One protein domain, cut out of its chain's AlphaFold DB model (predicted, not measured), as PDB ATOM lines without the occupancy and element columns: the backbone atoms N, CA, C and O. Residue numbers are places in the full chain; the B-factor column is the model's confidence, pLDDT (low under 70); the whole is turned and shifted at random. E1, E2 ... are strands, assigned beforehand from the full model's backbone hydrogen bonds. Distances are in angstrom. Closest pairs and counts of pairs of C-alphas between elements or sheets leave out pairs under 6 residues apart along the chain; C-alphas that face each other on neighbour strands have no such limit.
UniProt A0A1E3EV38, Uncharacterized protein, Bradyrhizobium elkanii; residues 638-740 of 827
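What this domain is: This is residues 638 to 740 of the 827 residues of an uncharacterized protein of Bradyrhizobium elkanii (UniProt A0A1E3EV38). The chain is wound in stacked turns, a short solenoid with a roughly triangular cross-section: E1, E3, E5 and E8 stack along one side, E2, E4 and E7 along a second, and E6 and E9 on the third, where the later parts of the bent strands E1 and E3 continue the stack. The long link from E7 to E8 loops out beyond one corner of the triangle. The printed part has 103 residues, with nine named strands, E1 to E9 in number order along the chain, and no named helix; the sheets E1 E3 E5 E8, E2 E4 E7 and E6 E9 are each parallel. The class is all strand, though under half of the residues, 45 of 103, are in named elements. The whole is compact, with a radius of gyration of the C-alphas of 12.8 A and spans of 36 by 29 by 18 A.

How they stand to each other: Begin with the largest sheet, twisted, which runs E1, residues 639 to 646, E3, residues 665 to 673, E5, residues 684 to 687, and E8, residues 724 to 727. Between E1 and E3, at 31 degrees, look for N 644 and O 670, 2.9 A apart; between E3 and E5, at 51 degrees, for N 686 and O 666, 2.8 A. E5 and E8 stand at 18 degrees, with N 687 and O 726 2.8 A apart. E3 is staggered: residues 665 to 668 pair with E5, and 668 to 673 with E1. Next find E2, residues 651 to 657, E4, residues 676 to 678, and E7, residues 699 to 701; N 654 and O 678 are 2.8 A apart, and N 677 and O 699 2.9 A. These two sheets make a sandwich, two sheets face to face, with best planes 28 degrees apart. In the third sheet, E6, residues 694 to 696, and E9, residues 732 to 735, have N 696 and O 734 2.8 A apart. The closest C-alphas of E3 and E6 are those of Ala 672 and Leu 696, 4.5 A apart; E3 and E9 are near each other.

Where its parts are: Find C-alpha 639 at (-7.523, 51.482, 26.953); E1 bends by 99 degrees at residue 642 and covers 14.0 A. E2 measures 15.0 A. E3 runs 22.2 A from C-alpha 665 at (0.006, 49.928, 19.648) and bends by 72 degrees at residue 669. E6 runs on into E7 across 2 residues, at 74 degrees. E9 ends at C-alpha 735, (-1.671, 33.898, 32.245).

The domain as a whole: The two C-alphas farthest apart, those of Phe 709 and Ser 730, are 37.4 A apart. The printed part has no cut. The link from E7 to E8, residues 702 to 723, is long. Mean pLDDT of the printed part is 88.9; residues 707 to 720 are under 70.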
ATOM      1  N   THR A 638      -8.047  54.073  22.800       96.31
ATOM      2  CA  THR A 638      -7.094  53.305  23.620       96.31
ATOM      3  C   THR A 638      -7.658  52.949  24.993       96.31
ATOM      4  O   THR A 638      -8.501  53.655  25.542       96.31
ATOM      5  N   GLY A 639      -7.170  51.861  25.587       96.69
ATOM      6  CA  GLY A 639      -7.523  51.482  26.953       96.69
ATOM      7  C   GLY A 639      -6.808  52.303  28.034       96.69
ATOM      8  O   GLY A 639      -7.066  52.099  29.216       96.69
ATOM      9  N   GLY A 640      -5.913  53.219  27.648       96.81
ATOM     10  CA  GLY A 640      -5.208  54.099  28.578       96.81
ATOM     11  C   GLY A 640      -4.452  53.318  29.656       96.81
ATOM     12  O   GLY A 640      -3.713  52.383  29.355       96.81
ATOM     13  N   ASN A 641      -4.665  53.710  30.907       97.94
ATOM     14  CA  ASN A 641      -4.132  53.097  32.119       97.94
ATOM     15  C   ASN A 641      -5.214  52.327  32.921       97.94
ATOM     16  O   ASN A 641      -5.000  51.957  34.077       97.94
ATOM     17  N   ALA A 642      -6.365  52.050  32.301       98.69
ATOM     18  CA  ALA A 642      -7.515  51.416  32.936       98.69
ATOM     19  C   ALA A 642      -7.275  49.936  33.274       98.69
ATOM     20  O   ALA A 642      -6.501  49.228  32.616       98.69
ATOM     21  N   GLN A 643      -7.987  49.447  34.288       98.69
ATOM     22  CA  GLN A 643      -8.092  48.025  34.593       98.69
ATOM     23  C   GLN A 643      -9.324  47.430  33.908       98.69
ATOM     24  O   GLN A 643     -10.444  47.870  34.150       98.69
ATOM     25  N   PHE A 644      -9.126  46.374  33.118       98.81
ATOM     26  CA  PHE A 644     -10.205  45.592  32.513       98.81
ATOM     27  C   PHE A 644     -10.323  44.231  33.200       98.81
ATOM     28  O   PHE A 644      -9.330  43.508  33.302       98.81
ATOM     29  N   ILE A 645     -11.529  43.856  33.619       98.69
ATOM     30  CA  ILE A 645     -11.844  42.574  34.262       98.69
ATOM     31  C   ILE A 645     -12.957  41.902  33.459       98.69
ATOM     32  O   ILE A 645     -14.070  42.411  33.413       98.69
ATOM     33  N   THR A 646     -12.679  40.763  32.829       98.38
ATOM     34  CA  THR A 646     -13.688  40.007  32.065       98.38
ATOM     35  C   THR A 646     -14.162  38.775  32.831       98.38
ATOM     36  O   THR A 646     -13.343  38.023  33.354       98.38
ATOM     37  N   ASN A 647     -15.466  38.504  32.857       97.81
ATOM     38  CA  ASN A 647     -16.036  37.335  33.533       97.81
ATOM     39  C   ASN A 647     -16.771  36.429  32.539       97.81
ATOM     40  O   ASN A 647     -17.516  36.896  31.680       97.81
ATOM     41  N   GLY A 648     -16.595  35.112  32.666       96.25
ATOM     42  CA  GLY A 648     -17.268  34.115  31.829       96.25
ATOM     43  C   GLY A 648     -17.052  34.351  30.331       96.25
ATOM     44  O   GLY A 648     -15.942  34.215  29.838       96.25
ATOM     45  N   THR A 649     -18.121  34.689  29.607       94.75
ATOM     46  CA  THR A 649     -18.097  34.991  28.164       94.75
ATOM     47  C   THR A 649     -17.954  36.482  27.841       94.75
ATOM     48  O   THR A 649     -18.126  36.866  26.687       94.75
ATOM     49  N   GLY A 650     -17.680  37.328  28.837       96.81
ATOM     50  CA  GLY A 650     -17.418  38.750  28.636       96.81
ATOM     51  C   GLY A 650     -16.193  38.966  27.750       96.81
ATOM     52  O   GLY A 650     -15.208  38.227  27.846       96.81
ATOM     53  N   LEU A 651     -16.266  39.961  26.869       95.12
ATOM     54  CA  LEU A 651     -15.286  40.162  25.803       95.12
ATOM     55  C   LEU A 651     -14.834  41.622  25.688       95.12
ATOM     56  O   LEU A 651     -15.669  42.523  25.618       95.12
ATOM     57  N   VAL A 652     -13.524  41.835  25.539       97.75
ATOM     58  CA  VAL A 652     -12.922  43.101  25.094       97.75
ATOM     59  C   VAL A 652     -12.235  42.914  23.738       97.75
ATOM     60  O   VAL A 652     -11.365  42.058  23.590       97.75
ATOM     61  N   ASP A 653     -12.600  43.727  22.750       94.69
ATOM     62  CA  ASP A 653     -12.094  43.653  21.378       94.69
ATOM     63  C   ASP A 653     -11.368  44.948  20.972       94.69
ATOM     64  O   ASP A 653     -11.973  46.017  20.852       94.69
ATOM     65  N   PHE A 654     -10.056  44.844  20.753       93.62
ATOM     66  CA  PHE A 654      -9.179  45.918  20.280       93.62
ATOM     67  C   PHE A 654      -8.916  45.863  18.774       93.62
ATOM     68  O   PHE A 654      -8.177  46.699  18.253       93.62
ATOM     69  N   SER A 655      -9.487  44.890  18.062       87.38
ATOM     70  CA  SER A 655      -9.080  44.571  16.693       87.38
ATOM     71  C   SER A 655      -9.335  45.675  15.670       87.38
ATOM     72  O   SER A 655      -8.657  45.726  14.643       87.38
ATOM     73  N   LEU A 656     -10.269  46.581  15.965       86.69
ATOM     74  CA  LEU A 656     -10.586  47.742  15.137       86.69
ATOM     75  C   LEU A 656      -9.913  49.035  15.603       86.69
ATOM     76  O   LEU A 656     -10.144  50.090  15.009       86.69
ATOM     77  N   SER A 657      -9.077  48.968  16.639       91.69
ATOM     78  CA  SER A 657      -8.261  50.088  17.079       91.69
ATOM     79  C   SER A 657      -6.858  50.026  16.482       91.69
ATOM     80  O   SER A 657      -6.261  48.969  16.295       91.69
ATOM     81  N   THR A 658      -6.320  51.206  16.220       90.62
ATOM     82  CA  THR A 658      -4.944  51.487  15.819       90.62
ATOM     83  C   THR A 658      -4.158  52.179  16.937       90.62
ATOM     84  O   THR A 658      -2.999  52.537  16.735       90.62
ATOM     85  N   GLY A 659      -4.766  52.355  18.116       90.69
ATOM     86  CA  GLY A 659      -4.196  53.071  19.253       90.69
ATOM     87  C   GLY A 659      -4.119  54.587  19.051       90.69
ATOM     88  O   GLY A 659      -4.320  55.108  17.950       90.69
ATOM     89  N   LEU A 660      -3.780  55.302  20.127       89.38
ATOM     90  CA  LEU A 660      -3.803  56.772  20.178       89.38
ATOM     91  C   LEU A 660      -2.946  57.429  19.082       89.38
ATOM     92  O   LEU A 660      -3.315  58.469  18.547       89.38
ATOM     93  N   ASN A 661      -1.827  56.795  18.721       90.81
ATOM     94  CA  ASN A 661      -0.886  57.294  17.714       90.81
ATOM     95  C   ASN A 661      -1.145  56.743  16.298       90.81
ATOM     96  O   ASN A 661      -0.406  57.075  15.373       90.81
ATOM     97  N   GLY A 662      -2.132  55.859  16.117       89.00
ATOM     98  CA  GLY A 662      -2.390  55.185  14.838       89.00
ATOM     99  C   GLY A 662      -1.310  54.174  14.428       89.00
ATOM    100  O   GLY A 662      -1.261  53.722  13.280       89.00
ATOM    101  N   ASP A 663      -0.420  53.814  15.352       90.62
ATOM    102  CA  ASP A 663       0.743  52.954  15.144       90.62
ATOM    103  C   ASP A 663       0.455  51.464  15.411       90.62
ATOM    104  O   ASP A 663       1.356  50.631  15.275       90.62
ATOM    105  N   GLY A 664      -0.805  51.110  15.690       89.06
ATOM    106  CA  GLY A 664      -1.253  49.755  16.012       89.06
ATOM    107  C   GLY A 664      -0.821  49.306  17.403       89.06
ATOM    108  O   GLY A 664      -0.862  48.112  17.689       89.06
ATOM    109  N   ARG A 665      -0.365  50.224  18.264       94.38
ATOM    110  CA  ARG A 665       0.006  49.928  19.648       94.38
ATOM    111  C   ARG A 665      -1.089  50.440  20.576       94.38
ATOM    112  O   ARG A 665      -1.272  51.643  20.739       94.38
ATOM    113  N   ILE A 666      -1.818  49.516  21.192       95.88
ATOM    114  CA  ILE A 666      -2.898  49.826  22.131       95.88
ATOM    115  C   ILE A 666      -2.387  49.610  23.552       95.88
ATOM    116  O   ILE A 666      -1.869  48.542  23.874       95.88
ATOM    117  N   THR A 667      -2.529  50.620  24.404       96.69
ATOM    118  CA  THR A 667      -2.143  50.544  25.816       96.69
ATOM    119  C   THR A 667      -3.353  50.232  26.681       96.69
ATOM    120  O   THR A 667      -4.427  50.800  26.477       96.69
ATOM    121  N   VAL A 668      -3.163  49.368  27.671       97.75
ATOM    122  CA  VAL A 668      -4.108  49.125  28.765       97.75
ATOM    123  C   VAL A 668      -3.330  49.083  30.081       97.75
ATOM    124  O   VAL A 668      -2.202  48.581  30.133       97.75
ATOM    125  N   GLY A 669      -3.938  49.562  31.165       98.25
ATOM    126  CA  GLY A 669      -3.333  49.511  32.496       98.25
ATOM    127  C   GLY A 669      -3.064  48.083  32.930       98.25
ATOM    128  O   GLY A 669      -1.916  47.688  33.106       98.25
ATOM    129  N   SER A 670      -4.122  47.286  33.045       98.62
ATOM    130  CA  SER A 670      -4.034  45.869  33.402       98.62
ATOM    131  C   SER A 670      -5.236  45.087  32.883       98.62
ATOM    132  O   SER A 670      -6.340  45.627  32.817       98.62
ATOM    133  N   ILE A 671      -5.043  43.799  32.597       98.69
ATOM    134  CA  ILE A 671      -6.105  42.859  32.199       98.69
ATOM    135  C   ILE A 671      -6.251  41.744  33.238       98.69
ATOM    136  O   ILE A 671      -5.253  41.321  33.829       98.69
ATOM    137  N   ALA A 672      -7.473  41.270  33.473       98.56
ATOM    138  CA  ALA A 672      -7.773  40.233  34.456       98.56
ATOM    139  C   ALA A 672      -9.046  39.442  34.105       98.56
ATOM    140  O   ALA A 672      -9.861  39.867  33.290       98.56
ATOM    141  N   GLY A 673      -9.252  38.318  34.792       98.25
ATOM    142  CA  GLY A 673     -10.520  37.587  34.779       98.25
ATOM    143  C   GLY A 673     -10.504  36.318  33.927       98.25
ATOM    144  O   GLY A 673      -9.450  35.717  33.712       98.25
ATOM    145  N   SER A 674     -11.674  35.839  33.516       97.81
ATOM    146  CA  SER A 674     -11.864  34.547  32.840       97.81
ATOM    147  C   SER A 674     -12.404  34.648  31.412       97.81
ATOM    148  O   SER A 674     -12.642  33.606  30.805       97.81
ATOM    149  N   GLY A 675     -12.646  35.858  30.903       96.94
ATOM    150  CA  GLY A 675     -13.232  36.074  29.580       96.94
ATOM    151  C   GLY A 675     -12.212  36.226  28.457       96.94
ATOM    152  O   GLY A 675     -11.134  35.631  28.474       96.94
ATOM    153  N   PHE A 676     -12.576  36.995  27.438       96.00
ATOM    154  CA  PHE A 676     -11.837  37.065  26.181       96.00
ATOM    155  C   PHE A 676     -11.253  38.459  25.946       96.00
ATOM    156  O   PHE A 676     -11.905  39.473  26.203       96.00
ATOM    157  N   TYR A 677     -10.036  38.499  25.406       97.62
ATOM    158  CA  TYR A 677      -9.383  39.712  24.923       97.62
ATOM    159  C   TYR A 677      -8.875  39.474  23.497       97.62
ATOM    160  O   TYR A 677      -8.029  38.603  23.279       97.62
ATOM    161  N   TYR A 678      -9.362  40.252  22.530       94.44
ATOM    162  CA  TYR A 678      -8.911  40.180  21.138       94.44
ATOM    163  C   TYR A 678      -8.031  41.377  20.790       94.44
ATOM    164  O   TYR A 678      -8.454  42.522  20.927       94.44
ATOM    165  N   ILE A 679      -6.793  41.121  20.361       93.44
ATOM    166  CA  ILE A 679      -5.801  42.171  20.073       93.44
ATOM    167  C   ILE A 679      -6.005  42.757  18.667       93.44
ATOM    168  O   ILE A 679      -5.856  43.964  18.464       93.44
ATOM    169  N   GLY A 680      -6.347  41.905  17.698       86.38
ATOM    170  CA  GLY A 680      -6.402  42.238  16.279       86.38
ATOM    171  C   GLY A 680      -5.112  41.963  15.519       86.38
ATOM    172  O   GLY A 680      -4.001  42.157  16.015       86.38
ATOM    173  N   SER A 681      -5.270  41.557  14.263       78.06
ATOM    174  CA  SER A 681      -4.170  41.301  13.334       78.06
ATOM    175  C   SER A 681      -3.272  42.532  13.153       78.06
ATOM    176  O   SER A 681      -3.737  43.613  12.799       78.06
ATOM    177  N   GLY A 682      -1.965  42.361  13.365       84.00
ATOM    178  CA  GLY A 682      -0.955  43.414  13.212       84.00
ATOM    179  C   GLY A 682      -0.920  44.459  14.335       84.00
ATOM    180  O   GLY A 682      -0.107  45.386  14.261       84.00
ATOM    181  N   ASN A 683      -1.754  44.312  15.366       91.38
ATOM    182  CA  ASN A 683      -1.729  45.161  16.553       91.38
ATOM    183  C   ASN A 683      -0.739  44.643  17.603       91.38
ATOM    184  O   ASN A 683      -0.324  43.484  17.602       91.38
ATOM    185  N   THR A 684      -0.355  45.529  18.517       96.12
ATOM    186  CA  THR A 684       0.413  45.222  19.723       96.12
ATOM    187  C   THR A 684      -0.368  45.689  20.941       96.12
ATOM    188  O   THR A 684      -0.608  46.888  21.081       96.12
ATOM    189  N   LEU A 685      -0.737  44.769  21.832       97.75
ATOM    190  CA  LEU A 685      -1.349  45.116  23.115       97.75
ATOM    191  C   LEU A 685      -0.261  45.275  24.180       97.75
ATOM    192  O   LEU A 685       0.452  44.321  24.488       97.75
ATOM    193  N   VAL A 686      -0.145  46.474  24.747       98.38
ATOM    194  CA  VAL A 686       0.809  46.816  25.808       98.38
ATOM    195  C   VAL A 686       0.075  46.867  27.145       98.38
ATOM    196  O   VAL A 686      -0.833  47.677  27.316       98.38
ATOM    197  N   VAL A 687       0.482  46.026  28.095       98.56
ATOM    198  CA  VAL A 687      -0.205  45.824  29.381       98.56
ATOM    199  C   VAL A 687       0.739  46.032  30.552       98.56
ATOM    200  O   VAL A 687       1.845  45.492  30.561       98.56
ATOM    201  N   GLY A 688       0.263  46.716  31.590       98.06
ATOM    202  CA  GLY A 688       0.915  46.791  32.897       98.06
ATOM    203  C   GLY A 688       1.289  48.204  33.336       98.06
ATOM    204  O   GLY A 688       1.963  48.351  34.355       98.06
ATOM    205  N   SER A 689       0.868  49.249  32.613       97.12
ATOM    206  CA  SER A 689       1.241  50.636  32.926       97.12
ATOM    207  C   SER A 689       0.767  51.105  34.308       97.12
ATOM    208  O   SER A 689       1.412  51.966  34.902       97.12
ATOM    209  N   ASN A 690      -0.290  50.496  34.861       97.62
ATOM    210  CA  ASN A 690      -0.808  50.818  36.196       97.62
ATOM    211  C   ASN A 690      -0.113  50.036  37.326       97.62
ATOM    212  O   ASN A 690      -0.454  50.205  38.494       97.62
ATOM    213  N   ASN A 691       0.869  49.192  36.992       97.81
ATOM    214  CA  ASN A 691       1.640  48.370  37.924       97.81
ATOM    215  C   ASN A 691       0.816  47.393  38.786       97.81
ATOM    216  O   ASN A 691       1.350  46.847  39.753       97.81
ATOM    217  N   LEU A 692      -0.450  47.132  38.448       98.00
ATOM    218  CA  LEU A 692      -1.254  46.142  39.159       98.00
ATOM    219  C   LEU A 692      -0.791  44.725  38.822       98.00
ATOM    220  O   LEU A 692      -0.512  44.389  37.670       98.00
ATOM    221  N   SER A 693      -0.740  43.878  39.848       98.50
ATOM    222  CA  SER A 693      -0.592  42.439  39.661       98.50
ATOM    223  C   SER A 693      -1.965  41.819  39.436       98.50
ATOM    224  O   SER A 693      -2.848  41.949  40.283       98.50
ATOM    225  N   THR A 694      -2.148  41.140  38.308       98.56
ATOM    226  CA  THR A 694      -3.432  40.572  37.885       98.56
ATOM    227  C   THR A 694      -3.284  39.142  37.374       98.56
ATOM    228  O   THR A 694      -2.194  38.678  37.034       98.56
ATOM    229  N   ALA A 695      -4.403  38.420  37.324       98.31
ATOM    230  CA  ALA A 695      -4.478  37.077  36.764       98.31
ATOM    231  C   ALA A 695      -5.552  37.018  35.673       98.31
ATOM    232  O   ALA A 695      -6.699  37.410  35.894       98.31
ATOM    233  N   LEU A 696      -5.165  36.506  34.508       98.38
ATOM    234  CA  LEU A 696      -6.023  36.203  33.375       98.38
ATOM    235  C   LEU A 696      -6.071  34.681  33.189       98.38
ATOM    236  O   LEU A 696      -5.126  34.050  32.714       98.38
ATOM    237  N   SER A 697      -7.201  34.103  33.576       98.00
ATOM    238  CA  SER A 697      -7.562  32.706  33.303       98.00
ATOM    239  C   SER A 697      -8.269  32.514  31.965       98.00
ATOM    240  O   SER A 697      -8.382  31.389  31.482       98.00
ATOM    241  N   GLY A 698      -8.717  33.624  31.382       96.50
ATOM    242  CA  GLY A 698      -9.320  33.703  30.067       96.50
ATOM    243  C   GLY A 698      -8.326  33.571  28.915       96.50
ATOM    244  O   GLY A 698      -7.202  33.093  29.081       96.50
ATOM    245  N   VAL A 699      -8.753  34.003  27.730       95.81
ATOM    246  CA  VAL A 699      -7.996  33.846  26.482       95.81
ATOM    247  C   VAL A 699      -7.623  35.207  25.908       95.81
ATOM    248  O   VAL A 699      -8.493  36.033  25.636       95.81
ATOM    249  N   LEU A 700      -6.331  35.401  25.655       96.69
ATOM    250  CA  LEU A 700      -5.816  36.431  24.760       96.69
ATOM    251  C   LEU A 700      -5.618  35.833  23.357       96.69
ATOM    252  O   LEU A 700      -4.940  34.810  23.211       96.69
ATOM    253  N   ALA A 701      -6.201  36.448  22.329       93.25
ATOM    254  CA  ALA A 701      -6.170  35.924  20.962       93.25
ATOM    255  C   ALA A 701      -6.091  37.023  19.893       93.25
ATOM    256  O   ALA A 701      -6.331  38.202  20.161       93.25
ATOM    257  N   ASP A 702      -5.768  36.619  18.664       89.38
ATOM    258  CA  ASP A 702      -5.714  37.526  17.514       89.38
ATOM    259  C   ASP A 702      -7.119  38.048  17.139       89.38
ATOM    260  O   ASP A 702      -7.268  39.235  16.857       89.38
ATOM    261  N   PHE A 703      -8.146  37.184  17.145       83.94
ATOM    262  CA  PHE A 703      -9.514  37.503  16.706       83.94
ATOM    263  C   PHE A 703     -10.582  36.578  17.326       83.94
ATOM    264  O   PHE A 703     -10.254  35.528  17.884       83.94
ATOM    265  N   ASP A 704     -11.861  36.951  17.163       83.25
ATOM    266  CA  ASP A 704     -13.031  36.148  17.551       83.25
ATOM    267  C   ASP A 704     -13.326  35.015  16.546       83.25
ATOM    268  O   ASP A 704     -13.755  35.295  15.420       83.25
ATOM    269  N   PRO A 705     -13.180  33.730  16.918       76.38
ATOM    270  CA  PRO A 705     -13.461  32.621  16.010       76.38
ATOM    271  C   PRO A 705     -14.947  32.487  15.643       76.38
ATOM    272  O   PRO A 705     -15.258  31.864  14.627       76.38
ATOM    273  N   LEU A 706     -15.868  33.046  16.441       73.06
ATOM    274  CA  LEU A 706     -17.313  32.984  16.187       73.06
ATOM    275  C   LEU A 706     -17.799  34.078  15.232       73.06
ATOM    276  O   LEU A 706     -18.857  33.929  14.621       73.06
ATOM    277  N   ASN A 707     -17.006  35.134  15.044       64.00
ATOM    278  CA  ASN A 707     -17.257  36.194  14.074       64.00
ATOM    279  C   ASN A 707     -16.106  36.272  13.052       64.00
ATOM    280  O   ASN A 707     -15.384  37.267  12.997       64.00
ATOM    281  N   PRO A 708     -15.950  35.258  12.173       52.50
ATOM    282  CA  PRO A 708     -14.864  35.196  11.191       52.50
ATOM    283  C   PRO A 708     -14.948  36.285  10.109       52.50
ATOM    284  O   PRO A 708     -14.000  36.475   9.357       52.50
ATOM    285  N   PHE A 709     -16.046  37.045  10.022       51.31
ATOM    286  CA  PHE A 709     -16.107  38.255   9.191       51.31
ATOM    287  C   PHE A 709     -15.294  39.428   9.772       51.31
ATOM    288  O   PHE A 709     -15.097  40.429   9.088       51.31
ATOM    289  N   HIS A 710     -14.761  39.277  10.988       55.19
ATOM    290  CA  HIS A 710     -13.849  40.202  11.658       55.19
ATOM    291  C   HIS A 710     -12.370  39.766  11.512       55.19
ATOM    292  O   HIS A 710     -11.552  39.970  12.401       55.19
ATOM    293  N   ILE A 711     -12.020  39.118  10.390       46.75
ATOM    294  CA  ILE A 711     -10.712  38.461  10.151       46.75
ATOM    295  C   ILE A 711      -9.532  39.415   9.874       46.75
ATOM    296  O   ILE A 711      -8.382  39.003   9.741       46.75
ATOM    297  N   CYS A 712      -9.772  40.713   9.843       46.50
ATOM    298  CA  CYS A 712      -8.763  41.763   9.879       46.50
ATOM    299  C   CYS A 712      -9.531  43.068  10.040       46.50
ATOM    300  O   CYS A 712     -10.634  43.169   9.505       46.50
ATOM    301  N   GLY A 713      -8.982  44.085  10.702       48.41
ATOM    302  CA  GLY A 713      -9.507  45.457  10.663       48.41
ATOM    303  C   GLY A 713      -9.422  46.084   9.259       48.41
ATOM    304  O   GLY A 713      -8.845  47.144   9.065       48.41
ATOM    305  N   CYS A 714      -9.952  45.400   8.243       47.84
ATOM    306  CA  CYS A 714      -9.839  45.702   6.825       47.84
ATOM    307  C   CYS A 714     -10.861  46.738   6.341       47.84
ATOM    308  O   CYS A 714     -10.881  47.054   5.151       47.84
ATOM    309  N   PHE A 715     -11.656  47.338   7.226       51.00
ATOM    310  CA  PHE A 715     -12.343  48.581   6.889       51.00
ATOM    311  C   PHE A 715     -11.369  49.752   7.070       51.00
ATOM    312  O   PHE A 715     -11.401  50.460   8.067       51.00
ATOM    313  N   GLY A 716     -10.487  49.933   6.076       47.41
ATOM    314  CA  GLY A 716      -9.783  51.202   5.862       47.41
ATOM    315  C   GLY A 716      -8.296  51.278   6.233       47.41
ATOM    316  O   GLY A 716      -7.868  52.333   6.680       47.41
ATOM    317  N   GLY A 717      -7.485  50.233   6.006       48.53
ATOM    318  CA  GLY A 717      -6.023  50.411   5.885       48.53
ATOM    319  C   GLY A 717      -5.113  49.416   6.618       48.53
ATOM    320  O   GLY A 717      -4.463  49.757   7.596       48.53
ATOM    321  N   GLY A 718      -4.928  48.224   6.046       51.81
ATOM    322  CA  GLY A 718      -3.569  47.733   5.765       51.81
ATOM    323  C   GLY A 718      -2.750  47.008   6.842       51.81
ATOM    324  O   GLY A 718      -1.628  46.621   6.521       51.81
ATOM    325  N   ARG A 719      -3.241  46.761   8.063       62.06
ATOM    326  CA  ARG A 719      -2.485  45.940   9.033       62.06
ATOM    327  C   ARG A 719      -2.846  44.464   8.893       62.06
ATOM    328  O   ARG A 719      -3.911  44.014   9.301       62.06
ATOM    329  N   THR A 720      -1.949  43.715   8.261       66.75
ATOM    330  CA  THR A 720      -1.968  42.251   8.204       66.75
ATOM    331  C   THR A 720      -0.783  41.713   8.997       66.75
ATOM    332  O   THR A 720       0.266  42.351   9.074       66.75
ATOM    333  N   GLY A 721      -0.946  40.545   9.609       76.88
ATOM    334  CA  GLY A 721       0.102  39.919  10.409       76.88
ATOM    335  C   GLY A 721      -0.380  39.495  11.794       76.88
ATOM    336  O   GLY A 721      -1.513  39.786  12.173       76.88
ATOM    337  N   PRO A 722       0.469  38.773  12.531       88.00
ATOM    338  CA  PRO A 722       0.110  38.196  13.817       88.00
ATOM    339  C   PRO A 722       0.010  39.276  14.913       88.00
ATOM    340  O   PRO A 722       0.685  40.305  14.818       88.00
ATOM    341  N   ALA A 723      -0.817  39.068  15.945       92.00
ATOM    342  CA  ALA A 723      -0.979  40.048  17.021       92.00
ATOM    343  C   ALA A 723       0.104  39.901  18.101       92.00
ATOM    344  O   ALA A 723       0.365  38.802  18.593       92.00
ATOM    345  N   ASN A 724       0.742  41.010  18.473       96.75
ATOM    346  CA  ASN A 724       1.836  41.041  19.442       96.75
ATOM    347  C   ASN A 724       1.339  41.404  20.847       96.75
ATOM    348  O   ASN A 724       0.391  42.173  21.016       96.75
ATOM    349  N   PHE A 725       2.041  40.910  21.859       98.25
ATOM    350  CA  PHE A 725       1.768  41.192  23.260       98.25
ATOM    351  C   PHE A 725       3.013  41.741  23.960       98.25
ATOM    352  O   PHE A 725       4.096  41.163  23.860       98.25
ATOM    353  N   GLU A 726       2.865  42.834  24.708       98.44
ATOM    354  CA  GLU A 726       3.938  43.416  25.510       98.44
ATOM    355  C   GLU A 726       3.531  43.594  26.971       98.44
ATOM    356  O   GLU A 726       2.559  44.277  27.288       98.44
ATOM    357  N   LYS A 727       4.340  43.051  27.880       98.50
ATOM    358  CA  LYS A 727       4.206  43.241  29.323       98.50
ATOM    359  C   LYS A 727       5.185  44.309  29.806       98.50
ATOM    360  O   LYS A 727       6.398  44.159  29.665       98.50
ATOM    361  N   THR A 728       4.665  45.369  30.410       98.12
ATOM    362  CA  THR A 728       5.409  46.493  30.995       98.12
ATOM    363  C   THR A 728       5.019  46.689  32.466       98.12
ATOM    364  O   THR A 728       4.203  45.940  33.001       98.12
ATOM    365  N   GLY A 729       5.631  47.663  33.147       97.75
ATOM    366  CA  GLY A 729       5.348  47.977  34.554       97.75
ATOM    367  C   GLY A 729       5.813  46.908  35.547       97.75
ATOM    368  O   GLY A 729       6.224  45.816  35.165       97.75
ATOM    369  N   SER A 730       5.781  47.222  36.840       97.81
ATOM    370  CA  SER A 730       6.370  46.381  37.895       97.81
ATOM    371  C   SER A 730       5.485  45.222  38.362       97.81
ATOM    372  O   SER A 730       6.001  44.289  38.977       97.81
ATOM    373  N   GLY A 731       4.182  45.251  38.064       98.25
ATOM    374  CA  GLY A 731       3.229  44.216  38.475       98.25
ATOM    375  C   GLY A 731       3.484  42.843  37.839       98.25
ATOM    376  O   GLY A 731       4.180  42.718  36.824       98.25
ATOM    377  N   THR A 732       2.877  41.808  38.418       98.31
ATOM    378  CA  THR A 732       2.863  40.440  37.879       98.31
ATOM    379  C   THR A 732       1.585  40.202  37.087       98.31
ATOM    380  O   THR A 732       0.501  40.278  37.654       98.31
ATOM    381  N   LEU A 733       1.692  39.845  35.807       98.69
ATOM    382  CA  LEU A 733       0.563  39.319  35.037       98.69
ATOM    383  C   LEU A 733       0.665  37.796  34.972       98.69
ATOM    384  O   LEU A 733       1.616  37.271  34.398       98.69
ATOM    385  N   THR A 734      -0.322  37.099  35.530       98.56
ATOM    386  CA  THR A 734      -0.428  35.637  35.437       98.56
ATOM    387  C   THR A 734      -1.372  35.248  34.305       98.56
ATOM    388  O   THR A 734      -2.539  35.622  34.331       98.56
ATOM    389  N   LEU A 735      -0.889  34.485  33.328       98.62
ATOM    390  CA  LEU A 735      -1.671  33.898  32.245       98.62
ATOM    391  C   LEU A 735      -1.872  32.407  32.528       98.62
ATOM    392  O   LEU A 735      -0.967  31.604  32.294       98.62
ATOM    393  N   SER A 736      -3.044  32.026  33.039       97.75
ATOM    394  CA  SER A 736      -3.368  30.623  33.350       97.75
ATOM    395  C   SER A 736      -4.234  29.941  32.284       97.75
ATOM    396  O   SER A 736      -4.370  28.721  32.302       97.75
ATOM    397  N   GLY A 737      -4.808  30.706  31.350       96.69
ATOM    398  CA  GLY A 737      -5.552  30.183  30.201       96.69
ATOM    399  C   GLY A 737      -4.666  29.755  29.024       96.69
ATOM    400  O   GLY A 737      -3.445  29.942  29.019       96.69
ATOM    401  N   VAL A 738      -5.292  29.176  27.995       96.94
ATOM    402  CA  VAL A 738      -4.640  28.871  26.710       96.94
ATOM    403  C   VAL A 738      -4.805  30.073  25.789       96.94
ATOM    404  O   VAL A 738      -5.866  30.272  25.205       96.94
ATOM    405  N   ASN A 739      -3.755  30.874  25.661       97.31
ATOM    406  CA  ASN A 739      -3.735  32.053  24.804       97.31
ATOM    407  C   ASN A 739      -3.300  31.655  23.393       97.31
ATOM    408  O   ASN A 739      -2.353  30.884  23.217       97.31
ATOM    409  N   SER A 740      -4.000  32.174  22.390       94.25
ATOM    410  CA  SER A 740      -3.880  31.742  20.994       94.25
ATOM    411  C   SER A 740      -3.412  32.841  20.042       94.25
ATOM    412  O   SER A 740      -3.390  32.612  18.835       94.25
TER     413      SER A 740